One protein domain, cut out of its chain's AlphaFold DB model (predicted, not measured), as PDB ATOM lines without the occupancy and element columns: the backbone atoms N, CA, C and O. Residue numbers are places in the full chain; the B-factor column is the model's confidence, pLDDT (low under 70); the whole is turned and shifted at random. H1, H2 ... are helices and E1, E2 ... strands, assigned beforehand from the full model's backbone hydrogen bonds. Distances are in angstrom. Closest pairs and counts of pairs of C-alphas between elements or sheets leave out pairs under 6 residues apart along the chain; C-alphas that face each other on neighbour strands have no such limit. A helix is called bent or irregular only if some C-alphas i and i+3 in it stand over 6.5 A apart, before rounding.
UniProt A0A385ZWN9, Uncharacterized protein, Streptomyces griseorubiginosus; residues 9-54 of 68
ATOM      1  N   VAL A   9     166.816 190.838 168.280       76.94
ATOM      2  CA  VAL A   9     166.860 189.375 168.152       76.94
ATOM      3  C   VAL A   9     165.458 188.847 168.420       76.94
ATOM      4  O   VAL A   9     164.837 189.224 169.411       76.94
ATOM      5  N   LEU A  10     164.929 188.003 167.537       79.00
ATOM      6  CA  LEU A  10     163.630 187.371 167.769       79.00
ATOM      7  C   LEU A  10     163.751 186.329 168.880       79.00
ATOM      8  O   LEU A  10     164.694 185.535 168.897       79.00
ATOM      9  N   CYS A  11     162.794 186.337 169.802       78.88
ATOM     10  CA  CYS A  11     162.678 185.295 170.810       78.88
ATOM     11  C   CYS A  11     162.351 183.952 170.147       78.88
ATOM     12  O   CYS A  11     161.683 183.901 169.114       78.88
ATOM     13  N   ALA A  12     162.793 182.856 170.763       74.50
ATOM     14  CA  ALA A  12     162.554 181.503 170.270       74.50
ATOM     15  C   ALA A  12     161.059 181.143 170.200       74.50
ATOM     16  O   ALA A  12     160.674 180.310 169.384       74.50
ATOM     17  N   ASP A  13     160.210 181.784 171.013       69.25
ATOM     18  CA  ASP A  13     158.750 181.663 170.912       69.25
ATOM     19  C   ASP A  13     158.130 182.389 169.708       69.25
ATOM     20  O   ASP A  13     156.959 182.174 169.402       69.25
ATOM     21  N   GLY A  14     158.892 183.245 169.021       66.50
ATOM     22  CA  GLY A  14     158.439 184.023 167.869       66.50
ATOM     23  C   GLY A  14     157.486 185.182 168.192       66.50
ATOM     24  O   GLY A  14     157.166 185.953 167.289       66.50
ATOM     25  N   GLY A  15     157.039 185.337 169.443       69.00
ATOM     26  CA  GLY A  15     156.166 186.423 169.897       69.00
ATOM     27  C   GLY A  15     156.921 187.632 170.454       69.00
ATOM     28  O   GLY A  15     156.449 188.763 170.336       69.00
ATOM     29  N   GLY A  16     158.106 187.410 171.026       75.75
ATOM     30  CA  GLY A  16     158.958 188.458 171.589       75.75
ATOM     31  C   GLY A  16     160.086 188.934 170.676       75.75
ATOM     32  O   GLY A  16     160.587 188.198 169.822       75.75
ATOM     33  N   ARG A  17     160.555 190.164 170.910       82.88
ATOM     34  CA  ARG A  17     161.832 190.667 170.390       82.88
ATOM     35  C   ARG A  17     162.703 191.172 171.536       82.88
ATOM     36  O   ARG A  17     162.219 191.848 172.441       82.88
ATOM     37  N   VAL A  18     163.986 190.851 171.486       82.94
ATOM     38  CA  VAL A  18     165.012 191.390 172.375       82.94
ATOM     39  C   VAL A  18     165.714 192.527 171.653       82.94
ATOM     40  O   VAL A  18     166.448 192.287 170.700       82.94
ATOM     41  N   GLU A  19     165.475 193.760 172.080       84.12
ATOM     42  CA  GLU A  19     166.094 194.955 171.504       84.12
ATOM     43  C   GLU A  19     167.390 195.272 172.245       84.12
ATOM     44  O   GLU A  19     167.406 195.260 173.475       84.12
ATOM     45  N   THR A  20     168.469 195.559 171.514       82.38
ATOM     46  CA  THR A  20     169.762 195.961 172.091       82.38
ATOM     47  C   THR A  20     170.034 197.435 171.805       82.38
ATOM     48  O   THR A  20     169.756 197.950 170.721       82.38
ATOM     49  N   SER A  21     170.548 198.161 172.792       80.00
ATOM     50  CA  SER A  21     170.813 199.603 172.718       80.00
ATOM     51  C   SER A  21     172.082 199.957 173.490       80.00
ATOM     52  O   SER A  21     172.575 199.159 174.277       80.00
ATOM     53  N   ASN A  22     172.659 201.135 173.250       80.81
ATOM     54  CA  ASN A  22     173.754 201.624 174.094       80.81
ATOM     55  C   ASN A  22     173.195 202.173 175.408       80.81
ATOM     56  O   ASN A  22     172.158 202.837 175.395       80.81
ATOM     57  N   HIS A  23     173.895 201.929 176.514       73.56
ATOM     58  CA  HIS A  23     173.572 202.557 177.787       73.56
ATOM     59  C   HIS A  23     173.750 204.085 177.664       73.56
ATOM     60  O   HIS A  23     174.815 204.520 177.216       73.56
ATOM     61  N   PRO A  24     172.760 204.908 178.061       70.88
ATOM     62  CA  PRO A  24     172.828 206.365 177.905       70.88
ATOM     63  C   PRO A  24     174.015 206.981 178.658       70.88
ATOM     64  O   PRO A  24     174.749 207.785 178.094       70.88
ATOM     65  N   ASP A  25     174.255 206.535 179.892       76.88
ATOM     66  CA  ASP A  25     175.326 207.070 180.749       76.88
ATOM     67  C   ASP A  25     176.668 206.324 180.663       76.88
ATOM     68  O   ASP A  25     177.642 206.724 181.299       76.88
ATOM     69  N   ARG A  26     176.737 205.204 179.930       75.12
ATOM     70  CA  ARG A  26     177.920 204.328 179.903       75.12
ATOM     71  C   ARG A  26     178.269 203.943 178.464       75.12
ATOM     72  O   ARG A  26     177.867 202.873 177.994       75.12
ATOM     73  N   PRO A  27     179.003 204.805 177.740       73.19
ATOM     74  CA  PRO A  27     179.405 204.512 176.373       73.19
ATOM     75  C   PRO A  27     180.235 203.222 176.329       73.19
ATOM     76  O   PRO A  27     181.172 203.044 177.100       73.19
ATOM     77  N   GLY A  28     179.863 202.305 175.432       76.44
ATOM     78  CA  GLY A  28     180.490 200.985 175.290       76.44
ATOM     79  C   GLY A  28     179.726 199.840 175.960       76.44
ATOM     80  O   GLY A  28     179.943 198.687 175.595       76.44
ATOM     81  N   ILE A  29     178.779 200.130 176.859       81.19
ATOM     82  CA  ILE A  29     177.897 199.105 177.425       81.19
ATOM     83  C   ILE A  29     176.652 198.970 176.553       81.19
ATOM     84  O   ILE A  29     175.939 199.941 176.289       81.19
ATOM     85  N   ARG A  30     176.376 197.738 176.120       81.81
ATOM     86  CA  ARG A  30     175.113 197.378 175.478       81.81
ATOM     87  C   ARG A  30     174.120 196.958 176.550       81.81
ATOM     88  O   ARG A  30     174.443 196.121 177.383       81.81
ATOM     89  N   VAL A  31     172.918 197.503 176.500       84.94
ATOM     90  CA  VAL A  31     171.765 197.069 177.291       84.94
ATOM     91  C   VAL A  31     170.768 196.376 176.378       84.94
ATOM     92  O   VAL A  31     170.736 196.650 175.175       84.94
ATOM     93  N   TRP A  32     169.947 195.492 176.928       87.12
ATOM     94  CA  TRP A  32     168.896 194.815 176.189       87.12
ATOM     95  C   TRP A  32     167.589 194.741 176.967       87.12
ATOM     96  O   TRP A  32     167.587 194.743 178.198       87.12
ATOM     97  N   ALA A  33     166.479 194.673 176.234       85.00
ATOM     98  CA  ALA A  33     165.143 194.497 176.785       85.00
ATOM     99  C   ALA A  33     164.323 193.542 175.912       85.00
ATOM    100  O   ALA A  33     164.323 193.660 174.689       85.00
ATOM    101  N   CYS A  34     163.620 192.604 176.538       84.81
ATOM    102  CA  CYS A  34     162.730 191.658 175.881       84.81
ATOM    103  C   CYS A  34     161.288 192.164 175.935       84.81
ATOM    104  O   CYS A  34     160.752 192.387 177.017       84.81
ATOM    105  N   THR A  35     160.622 192.294 174.789       82.00
ATOM    106  CA  THR A  35     159.208 192.703 174.743       82.00
ATOM    107  C   THR A  35     158.249 191.596 175.171       82.00
ATOM    108  O   THR A  35     157.106 191.893 175.497       82.00
ATOM    109  N   SER A  36     158.688 190.330 175.156       80.31
ATOM    110  CA  SER A  36     157.849 189.202 175.572       80.31
ATOM    111  C   SER A  36     157.730 189.122 177.089       80.31
ATOM    112  O   SER A  36     156.636 189.111 177.627       80.31
ATOM    113  N   CYS A  37     158.843 189.056 177.808       82.31
ATOM    114  CA  CYS A  37     158.831 188.843 179.260       82.31
ATOM    115  C   CYS A  37     159.208 190.086 180.067       82.31
ATOM    116  O   CYS A  37     159.371 189.986 181.279       82.31
ATOM    117  N   GLU A  38     159.425 191.220 179.396       82.56
ATOM    118  CA  GLU A  38     159.859 192.485 180.001       82.56
ATOM    119  C   GLU A  38     161.225 192.402 180.711       82.56
ATOM    120  O   GLU A  38     161.641 193.345 181.386       82.56
ATOM    121  N   ALA A  39     161.964 191.299 180.523       83.38
ATOM    122  CA  ALA A  39     163.305 191.126 181.063       83.38
ATOM    123  C   ALA A  39     164.268 192.146 180.455       83.38
ATOM    124  O   ALA A  39     164.189 192.471 179.269       83.38
ATOM    125  N   ARG A  40     165.203 192.624 181.273       85.75
ATOM    126  CA  ARG A  40     166.240 193.577 180.877       85.75
ATOM    127  C   ARG A  40     167.592 193.097 181.375       85.75
ATOM    128  O   ARG A  40     167.665 192.430 182.406       85.75
ATOM    129  N   GLY A  41     168.652 193.469 180.673       85.81
ATOM    130  CA  GLY A  41     170.011 193.147 181.084       85.81
ATOM    131  C   GLY A  41     171.065 193.920 180.309       85.81
ATOM    132  O   GLY A  41     170.760 194.798 179.504       85.81
ATOM    133  N   GLU A  42     172.319 193.578 180.564       87.31
ATOM    134  CA  GLU A  42     173.490 194.156 179.911       87.31
ATOM    135  C   GLU A  42     174.221 193.068 179.113       87.31
ATOM    136  O   GLU A  42     174.202 191.892 179.485       87.31
ATOM    137  N   GLY A  43     174.856 193.462 178.011       84.50
ATOM    138  CA  GLY A  43     175.622 192.596 177.118       84.50
ATOM    139  C   GLY A  43     174.802 192.002 175.970       84.50
ATOM    140  O   GLY A  43     173.715 191.456 176.158       84.50
ATOM    141  N   THR A  44     175.347 192.071 174.753       82.69
ATOM    142  CA  THR A  44     174.722 191.484 173.554       82.69
ATOM    143  C   THR A  44     174.652 189.956 173.642       82.69
ATOM    144  O   THR A  44     173.673 189.356 173.210       82.69
ATOM    145  N   GLU A  45     175.653 189.316 174.248       86.38
ATOM    146  CA  GLU A  45     175.682 187.863 174.462       86.38
ATOM    147  C   GLU A  45     174.519 187.381 175.338       86.38
ATOM    148  O   GLU A  45     173.830 186.423 174.989       86.38
ATOM    149  N   HIS A  46     174.225 188.105 176.422       83.31
ATOM    150  CA  HIS A  46     173.092 187.815 177.291       83.31
ATOM    151  C   HIS A  46     171.758 188.060 176.585       83.31
ATOM    152  O   HIS A  46     170.819 187.295 176.789       83.31
ATOM    153  N   ALA A  47     171.681 189.075 175.717       82.00
ATOM    154  CA  ALA A  47     170.503 189.329 174.892       82.00
ATOM    155  C   ALA A  47     170.194 188.140 173.964       82.00
ATOM    156  O   ALA A  47     169.053 187.681 173.899       82.00
ATOM    157  N   ILE A  48     171.219 187.607 173.286       83.25
ATOM    158  CA  ILE A  48     171.101 186.446 172.391       83.25
ATOM    159  C   ILE A  48     170.751 185.186 173.186       83.25
ATOM    160  O   ILE A  48     169.829 184.458 172.815       83.25
ATOM    161  N   ALA A  49     171.445 184.945 174.302       86.06
ATOM    162  CA  ALA A  49     171.172 183.809 175.176       86.06
ATOM    163  C   ALA A  49     169.731 183.849 175.702       86.06
ATOM    164  O   ALA A  49     169.036 182.833 175.676       86.06
ATOM    165  N   HIS A  50     169.252 185.029 176.109       86.00
ATOM    166  CA  HIS A  50     167.870 185.219 176.522       86.00
ATOM    167  C   HIS A  50     166.905 184.945 175.371       86.00
ATOM    168  O   HIS A  50     165.983 184.155 175.543       86.00
ATOM    169  N   ALA A  51     167.116 185.545 174.197       82.38
ATOM    170  CA  ALA A  51     166.245 185.352 173.040       82.38
ATOM    171  C   ALA A  51     166.102 183.865 172.667       82.38
ATOM    172  O   ALA A  51     164.984 183.401 172.456       82.38
ATOM    173  N   ALA A  52     167.197 183.098 172.693       83.06
ATOM    174  CA  ALA A  52     167.199 181.664 172.390       83.06
ATOM    175  C   ALA A  52     166.386 180.806 173.384       83.06
ATOM    176  O   ALA A  52     165.926 179.720 173.031       83.06
ATOM    177  N   HIS A  53     166.196 181.282 174.619       81.00
ATOM    178  CA  HIS A  53     165.499 180.551 175.685       81.00
ATOM    179  C   HIS A  53     164.171 181.194 176.087       81.00
ATOM    180  O   HIS A  53     163.409 180.606 176.860       81.00
ATOM    181  N   CYS A  54     163.876 182.392 175.579       80.00
ATOM    182  CA  CYS A  54     162.640 183.084 175.873       80.00
ATOM    183  C   CYS A  54     161.491 182.286 175.258       80.00
ATOM    184  O   CYS A  54     161.410 182.097 174.045       80.00
TER     185      CYS A  54
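Overview. This is residues 9 to 54 of the 68 residues of an uncharacterized protein of Streptomyces griseorubiginosus (UniProt A0A385ZWN9). A small antiparallel sheet of three strands has one helix, H1, packed along one of its faces, so that the model is two layers with the other face free of any named helix. The long hairpin of E1 and E2 makes the length of the model, with the short E3 beside E2, and the first printed residues, 9 to 10, pair as a short extra run with E1. The printed part has 46 residues, with three named strands and one named helix in the order E1, E2, E3, H1; the sheet's order is E1, E2, E3, antiparallel throughout, and the class is mixed, helices and strands. The whole is compact, with a radius of gyration of the C-alphas of 10.1 A, and its outline is only just elongated, with spans of 31 by 16 by 12 A.

Arrangement. From the first printed residue, residues 9 to 10 pair antiparallel with residues 17 to 18 of E1, the strand of residues 17 to 23. A tight link of 2 residues joins E1 to E2, residues 26 to 34, and the two form a hairpin. They are antiparallel neighbours, at 161 degrees between their directions; N 21 and O 31 are 2.8 A apart and N 33 and O 19 are 3.0 A apart, both within hydrogen-bond range. E2 bends by 76 degrees at residue 29. A tight link of 5 residues leads from E2 to E3, residues 40 to 42, and these two are also a hairpin. E2 and E3 are antiparallel at 149 degrees, with N 32 and O 41 at 2.8 A and N 41 and O 32 at 3.0 A, within hydrogen-bond range. E1, E2 and E3 in turn form a meander, each strand the antiparallel neighbour of the one before; E1 and E3 are edge strands and E2 is the inner strand. A tight link of 1 residue joins E3 to H1, residues 44 to 53. H1 is on the sheet, at a height over the sheet of 8.6 A. It lies over E2, on which 7 of its 10 C-alphas fall, and is only just not over E1, on which 2 fall. On the local plane its line and that of E2 stand at 3 degrees, and H1 runs along the strands. The closest C-alphas of H1 and E2 are those of Ala 47 and Trp 32, 5.9 A apart; those of H1 and E1 are Ala 51 and Val 18, 6.2 A apart. In H1 every O i to N i+4 pair is within hydrogen-bond range.

Along the chain. E1 begins at C-alpha 17, at (161.832, 190.667, 170.390), and measures 18.3 A from first to last C-alpha. E2, residues 26 to 34, is the longest strand by residues and measures 20.2 A; its C-alpha 34 is at (162.730, 191.658, 175.881). E3, residues 40 to 42, measures 7.3 A. H1, residues 44 to 53, measures 14.5 A and ends at C-alpha 53, at (165.499, 180.551, 175.685); it is not bent.

Size, cuts and confidence. The two C-alphas farthest apart, those of Asp 13 and Asp 25, are 31.9 A apart. The first and last printed C-alphas, those of Val 9 and Cys 54, are 10.8 A apart. The printed part has no cut, and the three links between its named elements are tight. The mean pLDDT of the printed part is 80.5; residues 13 to 15 are under 70, the model's low confidence.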